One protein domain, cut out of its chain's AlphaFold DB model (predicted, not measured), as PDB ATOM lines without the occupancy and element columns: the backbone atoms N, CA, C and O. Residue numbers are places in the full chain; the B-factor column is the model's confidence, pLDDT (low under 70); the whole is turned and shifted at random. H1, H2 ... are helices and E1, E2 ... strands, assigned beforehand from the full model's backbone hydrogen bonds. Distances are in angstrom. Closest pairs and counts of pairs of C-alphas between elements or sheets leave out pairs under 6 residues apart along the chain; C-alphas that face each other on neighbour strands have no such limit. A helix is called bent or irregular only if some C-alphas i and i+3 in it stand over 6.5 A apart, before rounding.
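This is residues 7 to 134 of the 141 residues of an uncharacterized protein of Candidatus Micrarchaeota archaeon CG1_02_51_15 (UniProt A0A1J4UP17). Two long helices, H1 and H4, lie side by side; the short helices H2 and H3 sit at one end of the pair, a small hairpin of strands E1 and E2 at the other. Beyond the hairpin's end H5 makes an arm, whose residues 120 to 134 stick out. The 128 printed residues are mostly helix, with two named strands, antiparallel in the order E1 - E2, then five named helices. The whole is extended, with a radius of gyration of the C-alphas of 25.2 A and spans of 86 by 33 by 23 A.

E1, residues 7 to 9, and E2, residues 12 to 15, form an antiparallel hairpin at 146 degrees; N 7 and O 14 are within hydrogen-bond range at 2.9 A. H1, residues 16 to 51, touches H4, residues 77 to 106, at a shallow tilt of 12 degrees, opposite ways; their closest C-alphas, Gly 21 and Tyr 105, are 4.6 A apart. H4 has a kink of 35 degrees near residue 84. With residues 45 to 49 alone, H1 touches H2, residues 53 to 60, in a helical hairpin; the closest C-alphas, Ala 49 and Ile 56, are 5.5 A apart. H2 touches H3, residues 68 to 71; the closest C-alphas, Pro 57 and Leu 71, are 6.7 A apart. H5, residues 113 to 134, touches no helix. Every O i to N i+4 pair is within hydrogen-bond range in H1 and H5, 24 of 26 in H4 and 2 of 4 in H2; H3 is too short for one.

H1 runs 52.5 A from C-alpha 16 at (13.013, -11.770, -21.939), H4 42.8 A, and H5 31.3 A to C-alpha 134 at (24.948, 17.964, 5.781). H2 is irregular: C-alphas 54 and 57 are 7.3 A apart.

The farthest C-alphas, Gly 72 and Gln 134, are 87.5 A apart. The printed part has no cut and no long link. Its mean pLDDT is 80.9; residues 12, 14, 63 to 74 and 108 to 118 are under 70.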
ATOM      1  N   LEU A   7      13.850 -14.600 -17.211       72.69
ATOM      2  CA  LEU A   7      14.870 -15.619 -17.439       72.69
ATOM      3  C   LEU A   7      15.977 -15.448 -16.397       72.69
ATOM      4  O   LEU A   7      16.505 -14.351 -16.240       72.69
ATOM      5  N   LYS A   8      16.344 -16.503 -15.667       73.44
ATOM      6  CA  LYS A   8      17.451 -16.443 -14.701       73.44
ATOM      7  C   LYS A   8      18.701 -17.064 -15.322       73.44
ATOM      8  O   LYS A   8      18.711 -18.261 -15.580       73.44
ATOM      9  N   ILE A   9      19.747 -16.266 -15.531       76.44
ATOM     10  CA  ILE A   9      21.056 -16.724 -16.030       76.44
ATOM     11  C   ILE A   9      22.133 -16.202 -15.076       76.44
ATOM     12  O   ILE A   9      22.157 -15.015 -14.757       76.44
ATOM     13  N   GLY A  10      23.009 -17.085 -14.582       71.69
ATOM     14  CA  GLY A  10      24.147 -16.693 -13.735       71.69
ATOM     15  C   GLY A  10      23.755 -15.953 -12.448       71.69
ATOM     16  O   GLY A  10      24.444 -15.035 -12.022       71.69
ATOM     17  N   GLY A  11      22.595 -16.279 -11.866       74.88
ATOM     18  CA  GLY A  11      22.068 -15.603 -10.674       74.88
ATOM     19  C   GLY A  11      21.336 -14.281 -10.943       74.88
ATOM     20  O   GLY A  11      20.592 -13.832 -10.072       74.88
ATOM     21  N   LYS A  12      21.447 -13.705 -12.148       65.94
ATOM     22  CA  LYS A  12      20.760 -12.464 -12.535       65.94
ATOM     23  C   LYS A  12      19.423 -12.764 -13.220       65.94
ATOM     24  O   LYS A  12      19.308 -13.720 -13.987       65.94
ATOM     25  N   LYS A  13      18.401 -11.952 -12.930       72.06
ATOM     26  CA  LYS A  13      17.097 -12.000 -13.607       72.06
ATOM     27  C   LYS A  13      17.155 -11.079 -14.825       72.06
ATOM     28  O   LYS A  13      17.350  -9.878 -14.684       72.06
ATOM     29  N   LEU A  14      17.014 -11.649 -16.012       67.56
ATOM     30  CA  LEU A  14      16.980 -10.944 -17.286       67.56
ATOM     31  C   LEU A  14      15.547 -10.916 -17.805       67.56
ATOM     32  O   LEU A  14      14.815 -11.907 -17.738       67.56
ATOM     33  N   HIS A  15      15.152  -9.765 -18.331       73.38
ATOM     34  CA  HIS A  15      13.830  -9.591 -18.903       73.38
ATOM     35  C   HIS A  15      13.826 -10.074 -20.354       73.38
ATOM     36  O   HIS A  15      14.550  -9.535 -21.196       73.38
ATOM     37  N   LEU A  16      12.987 -11.068 -20.653       79.00
ATOM     38  CA  LEU A  16      13.013 -11.770 -21.939       79.00
ATOM     39  C   LEU A  16      12.776 -10.807 -23.114       79.00
ATOM     40  O   LEU A  16      13.503 -10.858 -24.093       79.00
ATOM     41  N   ILE A  17      11.873  -9.829 -22.955       80.44
ATOM     42  CA  ILE A  17      11.571  -8.839 -24.006       80.44
ATOM     43  C   ILE A  17      12.768  -7.954 -24.382       80.44
ATOM     44  O   ILE A  17      12.963  -7.656 -25.555       80.44
ATOM     45  N   LYS A  18      13.596  -7.558 -23.404       76.50
ATOM     46  CA  LYS A  18      14.768  -6.713 -23.667       76.50
ATOM     47  C   LYS A  18      15.900  -7.528 -24.270       76.50
ATOM     48  O   LYS A  18      16.599  -7.028 -25.143       76.50
ATOM     49  N   LEU A  19      16.048  -8.785 -23.848       83.00
ATOM     50  CA  LEU A  19      16.998  -9.714 -24.452       83.00
ATOM     51  C   LEU A  19      16.631  -9.986 -25.914       83.00
ATOM     52  O   LEU A  19      17.487  -9.898 -26.788       83.00
ATOM     53  N   THR A  20      15.348 -10.220 -26.192       84.62
ATOM     54  CA  THR A  20      14.818 -10.339 -27.551       84.62
ATOM     55  C   THR A  20      15.041  -9.054 -28.357       84.62
ATOM     56  O   THR A  20      15.525  -9.128 -29.481       84.62
ATOM     57  N   GLY A  21      14.782  -7.876 -27.780       85.00
ATOM     58  CA  GLY A  21      15.069  -6.586 -28.419       85.00
ATOM     59  C   GLY A  21      16.552  -6.405 -28.760       85.00
ATOM     60  O   GLY A  21      16.884  -6.095 -29.899       85.00
ATOM     61  N   ALA A  22      17.458  -6.677 -27.817       86.69
ATOM     62  CA  ALA A  22      18.904  -6.594 -28.033       86.69
ATOM     63  C   ALA A  22      19.395  -7.591 -29.099       86.69
ATOM     64  O   ALA A  22      20.240  -7.252 -29.935       86.69
ATOM     65  N   PHE A  23      18.829  -8.801 -29.113       89.94
ATOM     66  CA  PHE A  23      19.086  -9.796 -30.151       89.94
ATOM     67  C   PHE A  23      18.660  -9.284 -31.531       89.94
ATOM     68  O   PHE A  23      19.457  -9.321 -32.467       89.94
ATOM     69  N   PHE A  24      17.444  -8.741 -31.655       91.06
ATOM     70  CA  PHE A  24      16.955  -8.188 -32.918       91.06
ATOM     71  C   PHE A  24      17.751  -6.971 -33.385       91.06
ATOM     72  O   PHE A  24      18.022  -6.870 -34.577       91.06
ATOM     73  N   ILE A  25      18.180  -6.089 -32.476       92.38
ATOM     74  CA  ILE A  25      19.074  -4.971 -32.809       92.38
ATOM     75  C   ILE A  25      20.373  -5.512 -33.409       92.38
ATOM     76  O   ILE A  25      20.762  -5.110 -34.502       92.38
ATOM     77  N   THR A  26      21.012  -6.468 -32.733       93.50
ATOM     78  CA  THR A  26      22.278  -7.055 -33.196       93.50
ATOM     79  C   THR A  26      22.111  -7.733 -34.558       93.50
ATOM     80  O   THR A  26      22.898  -7.498 -35.473       93.50
ATOM     81  N   ALA A  27      21.051  -8.529 -34.723       94.31
ATOM     82  CA  ALA A  27      20.743  -9.205 -35.978       94.31
ATOM     83  C   ALA A  27      20.472  -8.210 -37.118       94.31
ATOM     84  O   ALA A  27      20.995  -8.385 -38.217       94.31
ATOM     85  N   ALA A  28      19.705  -7.149 -36.855       94.06
ATOM     86  CA  ALA A  28      19.392  -6.124 -37.843       94.06
ATOM     87  C   ALA A  28      20.636  -5.329 -38.259       94.06
ATOM     88  O   ALA A  28      20.822  -5.091 -39.448       94.06
ATOM     89  N   VAL A  29      21.527  -4.986 -37.319       95.38
ATOM     90  CA  VAL A  29      22.809  -4.327 -37.630       95.38
ATOM     91  C   VAL A  29      23.676  -5.214 -38.519       95.38
ATOM     92  O   VAL A  29      24.172  -4.751 -39.545       95.38
ATOM     93  N   LEU A  30      23.828  -6.495 -38.172       96.69
ATOM     94  CA  LEU A  30      24.608  -7.435 -38.980       96.69
ATOM     95  C   LEU A  30      24.020  -7.592 -40.385       96.69
ATOM     96  O   LEU A  30      24.761  -7.570 -41.366       96.69
ATOM     97  N   LYS A  31      22.693  -7.693 -40.503       96.56
ATOM     98  CA  LYS A  31      22.015  -7.814 -41.798       96.56
ATOM     99  C   LYS A  31      22.052  -6.529 -42.629       96.56
ATOM    100  O   LYS A  31      22.181  -6.597 -43.855       96.56
ATOM    101  N   ALA A  32      22.002  -5.363 -41.993       94.50
ATOM    102  CA  ALA A  32      22.231  -4.083 -42.656       94.50
ATOM    103  C   ALA A  32      23.680  -3.977 -43.169       94.50
ATOM    104  O   ALA A  32      23.905  -3.578 -44.306       94.50
ATOM    105  N   ALA A  33      24.669  -4.407 -42.381       95.19
ATOM    106  CA  ALA A  33      26.063  -4.436 -42.819       95.19
ATOM    107  C   ALA A  33      26.291  -5.421 -43.982       95.19
ATOM    108  O   ALA A  33      26.951  -5.079 -44.963       95.19
ATOM    109  N   GLU A  34      25.702  -6.620 -43.912       95.31
ATOM    110  CA  GLU A  34      25.750  -7.620 -44.986       95.31
ATOM    111  C   GLU A  34      25.157  -7.068 -46.289       95.31
ATOM    112  O   GLU A  34      25.778  -7.162 -47.346       95.31
ATOM    113  N   SER A  35      23.977  -6.453 -46.227       94.31
ATOM    114  CA  SER A  35      23.328  -5.876 -47.411       94.31
ATOM    115  C   SER A  35      24.082  -4.668 -47.968       94.31
ATOM    116  O   SER A  35      24.211  -4.557 -49.186       94.31
ATOM    117  N   ALA A  36      24.675  -3.826 -47.115       94.31
ATOM    118  CA  ALA A  36      25.584  -2.769 -47.556       94.31
ATOM    119  C   ALA A  36      26.787  -3.345 -48.322       94.31
ATOM    120  O   ALA A  36      27.107  -2.877 -49.413       94.31
ATOM    121  N   TYR A  37      27.408  -4.412 -47.809       95.88
ATOM    122  CA  TYR A  37      28.477  -5.120 -48.517       95.88
ATOM    123  C   TYR A  37      28.007  -5.686 -49.868       95.88
ATOM    124  O   TYR A  37      28.690  -5.520 -50.881       95.88
ATOM    125  N   GLN A  38      26.814  -6.285 -49.921       93.44
ATOM    126  CA  GLN A  38      26.244  -6.807 -51.168       93.44
ATOM    127  C   GLN A  38      25.994  -5.716 -52.216       93.44
ATOM    128  O   GLN A  38      26.167  -5.982 -53.408       93.44
ATOM    129  N   ILE A  39      25.646  -4.489 -51.813       93.56
ATOM    130  CA  ILE A  39      25.549  -3.348 -52.739       93.56
ATOM    131  C   ILE A  39      26.908  -3.107 -53.408       93.56
ATOM    132  O   ILE A  39      26.977  -3.078 -54.636       93.56
ATOM    133  N   PHE A  40      27.997  -3.020 -52.636       94.50
ATOM    134  CA  PHE A  40      29.342  -2.821 -53.195       94.50
ATOM    135  C   PHE A  40      29.755  -3.946 -54.147       94.50
ATOM    136  O   PHE A  40      30.239  -3.679 -55.247       94.50
ATOM    137  N   VAL A  41      29.521  -5.203 -53.758       92.69
ATOM    138  CA  VAL A  41      29.806  -6.369 -54.609       92.69
ATOM    139  C   VAL A  41      28.997  -6.313 -55.904       92.69
ATOM    140  O   VAL A  41      29.524  -6.599 -56.977       92.69
ATOM    141  N   THR A  42      27.728  -5.916 -55.830       90.38
ATOM    142  CA  THR A  42      26.849  -5.808 -57.001       90.38
ATOM    143  C   THR A  42      27.319  -4.716 -57.956       90.38
ATOM    144  O   THR A  42      27.384  -4.956 -59.160       90.38
ATOM    145  N   VAL A  43      27.735  -3.556 -57.436       90.69
ATOM    146  CA  VAL A  43      28.341  -2.486 -58.247       90.69
ATOM    147  C   VAL A  43      29.617  -2.980 -58.932       90.69
ATOM    148  O   VAL A  43      29.790  -2.764 -60.126       90.69
ATOM    149  N   GLN A  44      30.490  -3.700 -58.220       91.44
ATOM    150  CA  GLN A  44      31.699  -4.256 -58.835       91.44
ATOM    151  C   GLN A  44      31.368  -5.260 -59.943       91.44
ATOM    152  O   GLN A  44      31.923  -5.165 -61.037       91.44
ATOM    153  N   LYS A  45      30.434  -6.188 -59.697       88.50
ATOM    154  CA  LYS A  45      29.954  -7.133 -60.719       88.50
ATOM    155  C   LYS A  45      29.396  -6.405 -61.941       88.50
ATOM    156  O   LYS A  45      29.637  -6.844 -63.060       88.50
ATOM    157  N   ALA A  46      28.698  -5.286 -61.736       86.12
ATOM    158  CA  ALA A  46      28.145  -4.481 -62.817       86.12
ATOM    159  C   ALA A  46      29.266  -3.871 -63.670       86.12
ATOM    160  O   ALA A  46      29.234  -3.981 -64.892       86.12
ATOM    161  N   THR A  47      30.308  -3.327 -63.039       87.31
ATOM    162  CA  THR A  47      31.505  -2.837 -63.740       87.31
ATOM    163  C   THR A  47      32.200  -3.946 -64.535       87.31
ATOM    164  O   THR A  47      32.566  -3.737 -65.690       87.31
ATOM    165  N   TYR A  48      32.347  -5.149 -63.966       86.06
ATOM    166  CA  TYR A  48      32.931  -6.287 -64.687       86.06
ATOM    167  C   TYR A  48      32.079  -6.732 -65.879       86.06
ATOM    168  O   TYR A  48      32.631  -7.055 -66.931       86.06
ATOM    169  N   ALA A  49      30.755  -6.708 -65.737       83.38
ATOM    170  CA  ALA A  49      29.818  -7.021 -66.809       83.38
ATOM    171  C   ALA A  49      29.854  -5.994 -67.954       83.38
ATOM    172  O   ALA A  49      29.743  -6.387 -69.113       83.38
ATOM    173  N   TYR A  50      30.079  -4.706 -67.659       81.88
ATOM    174  CA  TYR A  50      30.313  -3.684 -68.690       81.88
ATOM    175  C   TYR A  50      31.560  -3.968 -69.530       81.88
ATOM    176  O   TYR A  50      31.538  -3.787 -70.745       81.88
ATOM    177  N   LEU A  51      32.645  -4.404 -68.886       84.75
ATOM    178  CA  LEU A  51      33.910  -4.699 -69.564       84.75
ATOM    179  C   LEU A  51      33.871  -6.036 -70.314       84.75
ATOM    180  O   LEU A  51      34.537  -6.183 -71.334       84.75
ATOM    181  N   ASN A  52      33.106  -7.010 -69.812       84.44
ATOM    182  CA  ASN A  52      33.012  -8.356 -70.373       84.44
ATOM    183  C   ASN A  52      31.547  -8.823 -70.419       84.44
ATOM    184  O   ASN A  52      31.104  -9.553 -69.523       84.44
ATOM    185  N   PRO A  53      30.798  -8.473 -71.480       78.69
ATOM    186  CA  PRO A  53      29.382  -8.825 -71.597       78.69
ATOM    187  C   PRO A  53      29.105 -10.337 -71.546       78.69
ATOM    188  O   PRO A  53      28.051 -10.766 -71.090       78.69
ATOM    189  N   ALA A  54      30.074 -11.176 -71.927       80.38
ATOM    190  CA  ALA A  54      29.955 -12.633 -71.847       80.38
ATOM    191  C   ALA A  54      29.759 -13.171 -70.413       80.38
ATOM    192  O   ALA A  54      29.267 -14.282 -70.235       80.38
ATOM    193  N   LEU A  55      30.127 -12.396 -69.383       81.12
ATOM    194  CA  LEU A  55      30.004 -12.797 -67.978       81.12
ATOM    195  C   LEU A  55      28.639 -12.456 -67.365       81.12
ATOM    196  O   LEU A  55      28.357 -12.887 -66.245       81.12
ATOM    197  N   ILE A  56      27.777 -11.714 -68.071       78.69
ATOM    198  CA  ILE A  56      26.470 -11.281 -67.553       78.69
ATOM    199  C   ILE A  56      25.620 -12.462 -67.043       78.69
ATOM    200  O   ILE A  56      25.143 -12.377 -65.908       78.69
ATOM    201  N   PRO A  57      25.474 -13.593 -67.770       77.88
ATOM    202  CA  PRO A  57      24.660 -14.715 -67.297       77.88
ATOM    203  C   PRO A  57      25.207 -15.344 -66.009       77.88
ATOM    204  O   PRO A  57      24.441 -15.739 -65.132       77.88
ATOM    205  N   GLN A  58      26.534 -15.401 -65.861       83.19
ATOM    206  CA  GLN A  58      27.183 -15.964 -64.676       83.19
ATOM    207  C   GLN A  58      27.079 -15.025 -63.464       83.19
ATOM    208  O   GLN A  58      26.907 -15.480 -62.334       83.19
ATOM    209  N   LEU A  59      27.180 -13.711 -63.688       82.31
ATOM    210  CA  LEU A  59      27.175 -12.708 -62.624       82.31
ATOM    211  C   LEU A  59      25.767 -12.328 -62.160       82.31
ATOM    212  O   LEU A  59      25.597 -12.029 -60.974       82.31
ATOM    213  N   PHE A  60      24.782 -12.357 -63.064       82.88
ATOM    214  CA  PHE A  60      23.429 -11.827 -62.850       82.88
ATOM    215  C   PHE A  60      22.294 -12.766 -63.268       82.88
ATOM    216  O   PHE A  60      21.141 -12.349 -63.255       82.88
ATOM    217  N   GLY A  61      22.563 -14.046 -63.546       71.88
ATOM    218  CA  GLY A  61      21.515 -15.030 -63.870       71.88
ATOM    219  C   GLY A  61      20.461 -15.245 -62.771       71.88
ATOM    220  O   GLY A  61      19.429 -15.858 -63.014       71.88
ATOM    221  N   TRP A  62      20.702 -14.728 -61.565       73.81
ATOM    222  CA  TRP A  62      19.777 -14.736 -60.431       73.81
ATOM    223  C   TRP A  62      18.861 -13.499 -60.362       73.81
ATOM    224  O   TRP A  62      17.928 -13.486 -59.560       73.81
ATOM    225  N   ALA A  63      19.125 -12.443 -61.139       68.44
ATOM    226  CA  ALA A  63      18.377 -11.192 -61.053       68.44
ATOM    227  C   ALA A  63      17.071 -11.269 -61.864       68.44
ATOM    228  O   ALA A  63      17.075 -11.493 -63.075       68.44
ATOM    229  N   ILE A  64      15.936 -11.047 -61.196       53.94
ATOM    230  CA  ILE A  64      14.625 -10.929 -61.847       53.94
ATOM    231  C   ILE A  64      14.642  -9.649 -62.692       53.94
ATOM    232  O   ILE A  64      14.797  -8.557 -62.150       53.94
ATOM    233  N   GLY A  65      14.518  -9.784 -64.013       54.72
ATOM    234  CA  GLY A  65      14.684  -8.675 -64.959       54.72
ATOM    235  C   GLY A  65      15.999  -8.701 -65.741       54.72
ATOM    236  O   GLY A  65      16.196  -7.828 -66.582       54.72
ATOM    237  N   ALA A  66      16.857  -9.714 -65.535       56.22
ATOM    238  CA  ALA A  66      17.899 -10.077 -66.494       56.22
ATOM    239  C   ALA A  66      17.222 -10.491 -67.810       56.22
ATOM    240  O   ALA A  66      16.812 -11.631 -68.021       56.22
ATOM    241  N   ASN A  67      16.978  -9.488 -68.640       54.53
ATOM    242  CA  ASN A  67      16.216  -9.574 -69.869       54.53
ATOM    243  C   ASN A  67      16.919 -10.577 -70.812       54.53
ATOM    244  O   ASN A  67      18.150 -10.620 -70.815       54.53
ATOM    245  N   PRO A  68      16.221 -11.368 -71.646       53.44
ATOM    246  CA  PRO A  68      16.870 -12.255 -72.620       53.44
ATOM    247  C   PRO A  68      17.836 -11.520 -73.567       53.44
ATOM    248  O   PRO A  68      18.736 -12.131 -74.135       53.44
ATOM    249  N   SER A  69      17.706 -10.196 -73.693       52.69
ATOM    250  CA  SER A  69      18.660  -9.320 -74.377       52.69
ATOM    251  C   SER A  69      20.034  -9.216 -73.695       52.69
ATOM    252  O   SER A  69      20.990  -8.854 -74.366       52.69
ATOM    253  N   MET A  70      20.193  -9.594 -72.424       55.69
ATOM    254  CA  MET A  70      21.499  -9.732 -71.756       55.69
ATOM    255  C   MET A  70      22.298 -10.963 -72.201       55.69
ATOM    256  O   MET A  70      23.507 -11.016 -71.994       55.69
ATOM    257  N   LEU A  71      21.640 -11.961 -72.805       55.12
ATOM    258  CA  LEU A  71      22.303 -13.155 -73.343       55.12
ATOM    259  C   LEU A  71      22.957 -12.913 -74.717       55.12
ATOM    260  O   LEU A  71      23.630 -13.806 -75.226       55.12
ATOM    261  N   GLY A  72      22.798 -11.720 -75.306       52.69
ATOM    262  CA  GLY A  72      23.410 -11.366 -76.595       52.69
ATOM    263  C   GLY A  72      23.599  -9.868 -76.873       52.69
ATOM    264  O   GLY A  72      24.064  -9.516 -77.953       52.69
ATOM    265  N   GLY A  73      23.244  -8.985 -75.938       60.38
ATOM    266  CA  GLY A  73      23.316  -7.528 -76.060       60.38
ATOM    267  C   GLY A  73      24.127  -6.879 -74.936       60.38
ATOM    268  O   GLY A  73      24.447  -7.499 -73.924       60.38
ATOM    269  N   SER A  74      24.497  -5.614 -75.132       65.62
ATOM    270  CA  SER A  74      25.300  -4.834 -74.185       65.62
ATOM    271  C   SER A  74      24.554  -4.573 -72.873       65.62
ATOM    272  O   SER A  74      23.419  -4.102 -72.904       65.62
ATOM    273  N   PHE A  75      25.219  -4.801 -71.738       73.56
ATOM    274  CA  PHE A  75      24.737  -4.426 -70.405       73.56
ATOM    275  C   PHE A  75      24.491  -2.909 -70.335       73.56
ATOM    276  O   PHE A  75      25.382  -2.127 -70.670       73.56
ATOM    277  N   THR A  76      23.287  -2.487 -69.940       78.81
ATOM    278  CA  THR A  76      22.884  -1.070 -69.948       78.81
ATOM    279  C   THR A  76      22.792  -0.475 -68.542       78.81
ATOM    280  O   THR A  76      22.726  -1.178 -67.536       78.81
ATOM    281  N   THR A  77      22.718   0.854 -68.437       78.12
ATOM    282  CA  THR A  77      22.553   1.539 -67.141       78.12
ATOM    283  C   THR A  77      21.233   1.188 -66.452       78.12
ATOM    284  O   THR A  77      21.169   1.161 -65.225       78.12
ATOM    285  N   GLN A  78      20.182   0.889 -67.219       79.56
ATOM    286  CA  GLN A  78      18.887   0.476 -66.668       79.56
ATOM    287  C   GLN A  78      18.990  -0.885 -65.969       79.56
ATOM    288  O   GLN A  78      18.408  -1.080 -64.902       79.56
ATOM    289  N   ASP A  79      19.814  -1.778 -66.511       77.75
ATOM    290  CA  ASP A  79      20.079  -3.091 -65.935       77.75
ATOM    291  C   ASP A  79      20.802  -3.001 -64.589       77.75
ATOM    292  O   ASP A  79      20.460  -3.706 -63.641       77.75
ATOM    293  N   VAL A  80      21.759  -2.073 -64.469       81.50
ATOM    294  CA  VAL A  80      22.463  -1.796 -63.206       81.50
ATOM    295  C   VAL A  80      21.475  -1.421 -62.105       81.50
ATOM    296  O   VAL A  80      21.563  -1.935 -60.990       81.50
ATOM    297  N   LEU A  81      20.523  -0.539 -62.418       82.69
ATOM    298  CA  LEU A  81      19.504  -0.108 -61.464       82.69
ATOM    299  C   LEU A  81      18.592  -1.269 -61.062       82.69
ATOM    300  O   LEU A  81      18.294  -1.417 -59.878       82.69
ATOM    301  N   GLY A  82      18.203  -2.115 -62.021       82.88
ATOM    302  CA  GLY A  82      17.389  -3.303 -61.762       82.88
ATOM    303  C   GLY A  82      18.066  -4.280 -60.801       82.88
ATOM    304  O   GLY A  82      17.470  -4.691 -59.806       82.88
ATOM    305  N   VAL A  83      19.342  -4.595 -61.040       84.44
ATOM    306  CA  VAL A  83      20.091  -5.529 -60.185       84.44
ATOM    307  C   VAL A  83      20.381  -4.932 -58.800       84.44
ATOM    308  O   VAL A  83      20.331  -5.651 -57.800       84.44
ATOM    309  N   LEU A  84      20.645  -3.624 -58.703       88.62
ATOM    310  CA  LEU A  84      20.886  -2.953 -57.417       88.62
ATOM    311  C   LEU A  84      19.637  -2.850 -56.539       88.62
ATOM    312  O   LEU A  84      19.758  -2.742 -55.316       88.62
ATOM    313  N   LEU A  85      18.447  -2.910 -57.135       88.25
ATOM    314  CA  LEU A  85      17.189  -2.732 -56.420       88.25
ATOM    315  C   LEU A  85      17.002  -3.780 -55.312       88.25
ATOM    316  O   LEU A  85      16.557  -3.437 -54.219       88.25
ATOM    317  N   GLY A  86      17.418  -5.029 -55.545       88.12
ATOM    318  CA  GLY A  86      17.332  -6.108 -54.552       88.12
ATOM    319  C   GLY A  86      18.185  -5.861 -53.295       88.12
ATOM    320  O   GLY A  86      17.636  -5.796 -52.187       88.12
ATOM    321  N   PRO A  87      19.515  -5.691 -53.429       92.00
ATOM    322  CA  PRO A  87      20.393  -5.369 -52.304       92.00
ATOM    323  C   PRO A  87      19.992  -4.085 -51.563       92.00
ATOM    324  O   PRO A  87      19.976  -4.075 -50.331       92.00
ATOM    325  N   VAL A  88      19.602  -3.028 -52.288       94.00
ATOM    326  CA  VAL A  88      19.164  -1.755 -51.686       94.00
ATOM    327  C   VAL A  88      17.856  -1.919 -50.909       94.00
ATOM    328  O   VAL A  88      17.762  -1.462 -49.771       94.00
ATOM    329  N   ALA A  89      16.860  -2.612 -51.470       94.12
ATOM    330  CA  ALA A  89      15.606  -2.884 -50.767       94.12
ATOM    331  C   ALA A  89      15.840  -3.712 -49.494       94.12
ATOM    332  O   ALA A  89      15.273  -3.411 -48.445       94.12
ATOM    333  N   THR A  90      16.731  -4.706 -49.563       93.75
ATOM    334  CA  THR A  90      17.117  -5.526 -48.403       93.75
ATOM    335  C   THR A  90      17.781  -4.677 -47.319       93.75
ATOM    336  O   THR A  90      17.455  -4.818 -46.141       93.75
ATOM    337  N   PHE A  91      18.668  -3.758 -47.703       95.88
ATOM    338  CA  PHE A  91      19.305  -2.823 -46.777       95.88
ATOM    339  C   PHE A  91      18.287  -1.922 -46.068       95.88
ATOM    340  O   PHE A  91      18.279  -1.839 -44.838       95.88
ATOM    341  N   LEU A  92      17.379  -1.303 -46.828       96.44
ATOM    342  CA  LEU A  92      16.324  -0.449 -46.276       96.44
ATOM    343  C   LEU A  92      15.368  -1.225 -45.363       96.44
ATOM    344  O   LEU A  92      14.978  -0.720 -44.311       96.44
ATOM    345  N   PHE A  93      15.032  -2.464 -45.725       96.00
ATOM    346  CA  PHE A  93      14.220  -3.341 -44.887       96.00
ATOM    347  C   PHE A  93      14.881  -3.588 -43.526       96.00
ATOM    348  O   PHE A  93      14.239  -3.414 -42.488       96.00
ATOM    349  N   TRP A  94      16.171  -3.933 -43.504       96.12
ATOM    350  CA  TRP A  94      16.879  -4.181 -42.246       96.12
ATOM    351  C   TRP A  94      17.102  -2.913 -41.419       96.12
ATOM    352  O   TRP A  94      17.051  -2.989 -40.192       96.12
ATOM    353  N   LEU A  95      17.243  -1.744 -42.051       95.25
ATOM    354  CA  LEU A  95      17.195  -0.458 -41.346       95.25
ATOM    355  C   LEU A  95      15.827  -0.201 -40.698       95.25
ATOM    356  O   LEU A  95      15.763   0.218 -39.542       95.25
ATOM    357  N   GLY A  96      14.730  -0.501 -41.397       94.50
ATOM    358  CA  GLY A  96      13.382  -0.428 -40.825       94.50
ATOM    359  C   GLY A  96      13.205  -1.384 -39.640       94.50
ATOM    360  O   GLY A  96      12.715  -0.987 -38.581       94.50
ATOM    361  N   MET A  97      13.689  -2.621 -39.777       93.38
ATOM    362  CA  MET A  97      13.694  -3.609 -38.692       93.38
ATOM    363  C   MET A  97      14.547  -3.166 -37.502       93.38
ATOM    364  O   MET A  97      14.159  -3.411 -36.362       93.38
ATOM    365  N   LEU A  98      15.670  -2.483 -37.737       93.12
ATOM    366  CA  LEU A  98      16.498  -1.913 -36.676       93.12
ATOM    367  C   LEU A  98      15.722  -0.861 -35.875       93.12
ATOM    368  O   LEU A  98      15.730  -0.909 -34.646       93.12
ATOM    369  N   MET A  99      15.004   0.045 -36.547       92.50
ATOM    370  CA  MET A  99      14.155   1.028 -35.862       92.50
ATOM    371  C   MET A  99      13.070   0.349 -35.022       92.50
ATOM    372  O   MET A  99      12.900   0.692 -33.852       92.50
ATOM    373  N   ALA A 100      12.382  -0.653 -35.578       89.12
ATOM    374  CA  ALA A 100      11.380  -1.421 -34.843       89.12
ATOM    375  C   ALA A 100      11.990  -2.152 -33.632       89.12
ATOM    376  O   ALA A 100      11.418  -2.137 -32.542       89.12
ATOM    377  N   ALA A 101      13.179  -2.738 -33.785       89.25
ATOM    378  CA  ALA A 101      13.886  -3.421 -32.706       89.25
ATOM    379  C   ALA A 101      14.297  -2.456 -31.580       89.25
ATOM    380  O   ALA A 101      14.141  -2.791 -30.404       89.25
ATOM    381  N   ILE A 102      14.750  -1.244 -31.921       87.94
ATOM    382  CA  ILE A 102      15.039  -0.180 -30.946       87.94
ATOM    383  C   ILE A 102      13.762   0.239 -30.218       87.94
ATOM    384  O   ILE A 102      13.775   0.337 -28.992       87.94
ATOM    385  N   MET A 103      12.647   0.426 -30.933       84.50
ATOM    386  CA  MET A 103      11.358   0.742 -30.307       84.50
ATOM    387  C   MET A 103      10.928  -0.351 -29.327       84.50
ATOM    388  O   MET A 103      10.545  -0.043 -28.202       84.50
ATOM    389  N   VAL A 104      11.049  -1.630 -29.700       83.00
ATOM    390  CA  VAL A 104      10.742  -2.758 -28.803       83.00
ATOM    391  C   VAL A 104      11.672  -2.757 -27.589       83.00
ATOM    392  O   VAL A 104      11.195  -2.891 -26.461       83.00
ATOM    393  N   TYR A 105      12.972  -2.540 -27.792       82.56
ATOM    394  CA  TYR A 105      13.957  -2.463 -26.714       82.56
ATOM    395  C   TYR A 105      13.664  -1.316 -25.728       82.56
ATOM    396  O   TYR A 105      13.742  -1.515 -24.512       82.56
ATOM    397  N   GLN A 106      13.270  -0.146 -26.240       80.44
ATOM    398  CA  GLN A 106      12.962   1.049 -25.447       80.44
ATOM    399  C   GLN A 106      11.544   1.053 -24.850       80.44
ATOM    400  O   GLN A 106      11.315   1.709 -23.837       80.44
ATOM    401  N   SER A 107      10.592   0.308 -25.423       73.19
ATOM    402  CA  SER A 107       9.188   0.274 -24.967       73.19
ATOM    403  C   SER A 107       9.003  -0.300 -23.554       73.19
ATOM    404  O   SER A 107       7.969  -0.091 -22.917       73.19
ATOM    405  N   GLY A 108      10.010  -0.998 -23.021       61.25
ATOM    406  CA  GLY A 108       9.998  -1.498 -21.653       61.25
ATOM    407  C   GLY A 108      10.523  -0.471 -20.647       61.25
ATOM    408  O   GLY A 108      11.722  -0.219 -20.602       61.25
ATOM    409  N   LYS A 109       9.665  -0.009 -19.721       53.50
ATOM    410  CA  LYS A 109      10.030   0.733 -18.482       53.50
ATOM    411  C   LYS A 109      10.962  -0.034 -17.514       53.50
ATOM    412  O   LYS A 109      11.144   0.378 -16.374       53.50
ATOM    413  N   ILE A 110      11.499  -1.182 -17.922       52.28
ATOM    414  CA  ILE A 110      12.118  -2.172 -17.040       52.28
ATOM    415  C   ILE A 110      13.613  -2.196 -17.306       52.28
ATOM    416  O   ILE A 110      14.063  -2.724 -18.314       52.28
ATOM    417  N   VAL A 111      14.358  -1.582 -16.403       54.16
ATOM    418  CA  VAL A 111      15.810  -1.392 -16.408       54.16
ATOM    419  C   VAL A 111      16.535  -2.754 -16.468       54.16
ATOM    420  O   VAL A 111      16.146  -3.700 -15.783       54.16
ATOM    421  N   LEU A 112      17.532  -2.918 -17.346       54.44
ATOM    422  CA  LEU A 112      18.364  -4.138 -17.367       54.44
ATOM    423  C   LEU A 112      19.227  -4.221 -16.100       54.44
ATOM    424  O   LEU A 112      19.593  -3.186 -15.566       54.44
ATOM    425  N   PRO A 113      19.684  -5.404 -15.658       54.19
ATOM    426  CA  PRO A 113      20.513  -5.520 -14.452       54.19
ATOM    427  C   PRO A 113      21.842  -4.731 -14.491       54.19
ATOM    428  O   PRO A 113      22.411  -4.449 -13.442       54.19
ATOM    429  N   ILE A 114      22.364  -4.380 -15.675       57.91
ATOM    430  CA  ILE A 114      23.527  -3.472 -15.825       57.91
ATOM    431  C   ILE A 114      23.108  -2.018 -15.563       57.91
ATOM    432  O   ILE A 114      23.771  -1.268 -14.859       57.91
ATOM    433  N   GLU A 115      21.953  -1.664 -16.096       58.69
ATOM    434  CA  GLU A 115      21.314  -0.354 -16.047       58.69
ATOM    435  C   GLU A 115      20.802  -0.080 -14.600       58.69
ATOM    436  O   GLU A 115      20.895   1.035 -14.094       58.69
ATOM    437  N   GLU A 116      20.385  -1.130 -13.870       60.44
ATOM    438  CA  GLU A 116      20.053  -1.121 -12.433       60.44
ATOM    439  C   GLU A 116      21.308  -0.920 -11.582       60.44
ATOM    440  O   GLU A 116      21.267  -0.227 -10.567       60.44
ATOM    441  N   TYR A 117      22.431  -1.532 -11.966       65.12
ATOM    442  CA  TYR A 117      23.697  -1.340 -11.264       65.12
ATOM    443  C   TYR A 117      24.159   0.117 -11.372       65.12
ATOM    444  O   TYR A 117      24.468   0.722 -10.348       65.12
ATOM    445  N   GLU A 118      24.122   0.710 -12.568       66.25
ATOM    446  CA  GLU A 118      24.454   2.128 -12.761       66.25
ATOM    447  C   GLU A 118      23.506   3.066 -12.004       66.25
ATOM    448  O   GLU A 118      23.967   4.004 -11.349       66.25
ATOM    449  N   GLN A 119      22.196   2.794 -12.020       72.62
ATOM    450  CA  GLN A 119      21.233   3.568 -11.232       72.62
ATOM    451  C   GLN A 119      21.516   3.482  -9.727       72.62
ATOM    452  O   GLN A 119      21.579   4.513  -9.060       72.62
ATOM    453  N   ASN A 120      21.765   2.285  -9.192       77.75
ATOM    454  CA  ASN A 120      22.083   2.109  -7.772       77.75
ATOM    455  C   ASN A 120      23.399   2.798  -7.381       77.75
ATOM    456  O   ASN A 120      23.500   3.387  -6.303       77.75
ATOM    457  N   LEU A 121      24.405   2.761  -8.254       78.31
ATOM    458  CA  LEU A 121      25.708   3.391  -8.023       78.31
ATOM    459  C   LEU A 121      25.610   4.926  -8.077       78.31
ATOM    460  O   LEU A 121      26.246   5.619  -7.277       78.31
ATOM    461  N   SER A 122      24.758   5.451  -8.962       81.06
ATOM    462  CA  SER A 122      24.374   6.865  -9.026       81.06
ATOM    463  C   SER A 122      23.649   7.320  -7.755       81.06
ATOM    464  O   SER A 122      24.011   8.339  -7.159       81.06
ATOM    465  N   GLU A 123      22.659   6.552  -7.293       85.81
ATOM    466  CA  GLU A 123      21.934   6.852  -6.056       85.81
ATOM    467  C   GLU A 123      22.843   6.799  -4.827       85.81
ATOM    468  O   GLU A 123      22.759   7.670  -3.956       85.81
ATOM    469  N   HIS A 124      23.748   5.821  -4.767       89.56
ATOM    470  CA  HIS A 124      24.717   5.706  -3.685       89.56
ATOM    471  C   HIS A 124      25.637   6.935  -3.613       89.56
ATOM    472  O   HIS A 124      25.792   7.525  -2.541       89.56
ATOM    473  N   HIS A 125      26.167   7.393  -4.753       88.88
ATOM    474  CA  HIS A 125      26.973   8.616  -4.809       88.88
ATOM    475  C   HIS A 125      26.188   9.862  -4.394       88.88
ATOM    476  O   HIS A 125      26.703  10.680  -3.630       88.88
ATOM    477  N   LYS A 126      24.928  10.003  -4.830       89.88
ATOM    478  CA  LYS A 126      24.073  11.121  -4.398       89.88
ATOM    479  C   LYS A 126      23.900  11.152  -2.879       89.88
ATOM    480  O   LYS A 126      23.998  12.227  -2.288       89.88
ATOM    481  N   ARG A 127      23.702   9.991  -2.242       91.81
ATOM    482  CA  ARG A 127      23.592   9.888  -0.775       91.81
ATOM    483  C   ARG A 127      24.892  10.280  -0.071       91.81
ATOM    484  O   ARG A 127      24.844  11.016   0.909       91.81
ATOM    485  N   LEU A 128      26.047   9.851  -0.583       92.19
ATOM    486  CA  LEU A 128      27.349  10.243  -0.025       92.19
ATOM    487  C   LEU A 128      27.571  11.759  -0.096       92.19
ATOM    488  O   LEU A 128      27.985  12.362   0.892       92.19
ATOM    489  N   ILE A 129      27.234  12.383  -1.228       90.38
ATOM    490  CA  ILE A 129      27.342  13.838  -1.399       90.38
ATOM    491  C   ILE A 129      26.396  14.567  -0.439       90.38
ATOM    492  O   ILE A 129      26.815  15.506   0.235       90.38
ATOM    493  N   GLN A 130      25.142  14.124  -0.319       92.19
ATOM    494  CA  GLN A 130      24.184  14.718   0.621       92.19
ATOM    495  C   GLN A 130      24.669  14.629   2.074       92.19
ATOM    496  O   GLN A 130      24.621  15.628   2.793       92.19
ATOM    497  N   ASN A 131      25.205  13.479   2.485       92.88
ATOM    498  CA  ASN A 131      25.759  13.291   3.827       92.88
ATOM    499  C   ASN A 131      26.995  14.177   4.067       92.88
ATOM    500  O   ASN A 131      27.152  14.762   5.144       92.88
ATOM    501  N   ALA A 132      27.864  14.330   3.064       90.50
ATOM    502  CA  ALA A 132      29.025  15.216   3.137       90.50
ATOM    503  C   ALA A 132      28.612  16.696   3.271       90.50
ATOM    504  O   ALA A 132      29.157  17.426   4.096       90.50
ATOM    505  N   VAL A 133      27.595  17.134   2.521       90.19
ATOM    506  CA  VAL A 133      27.060  18.502   2.606       90.19
ATOM    507  C   VAL A 133      26.410  18.762   3.969       90.19
ATOM    508  O   VAL A 133      26.689  19.785   4.598       90.19
ATOM    509  N   GLN A 134      25.592  17.831   4.468       90.12
ATOM    510  CA  GLN A 134      24.948  17.964   5.781       90.12
ATOM    511  C   GLN A 134      25.967  18.008   6.927       90.12
ATOM    512  O   GLN A 134      25.869  18.872   7.798       90.12
TER     513      GLN A 134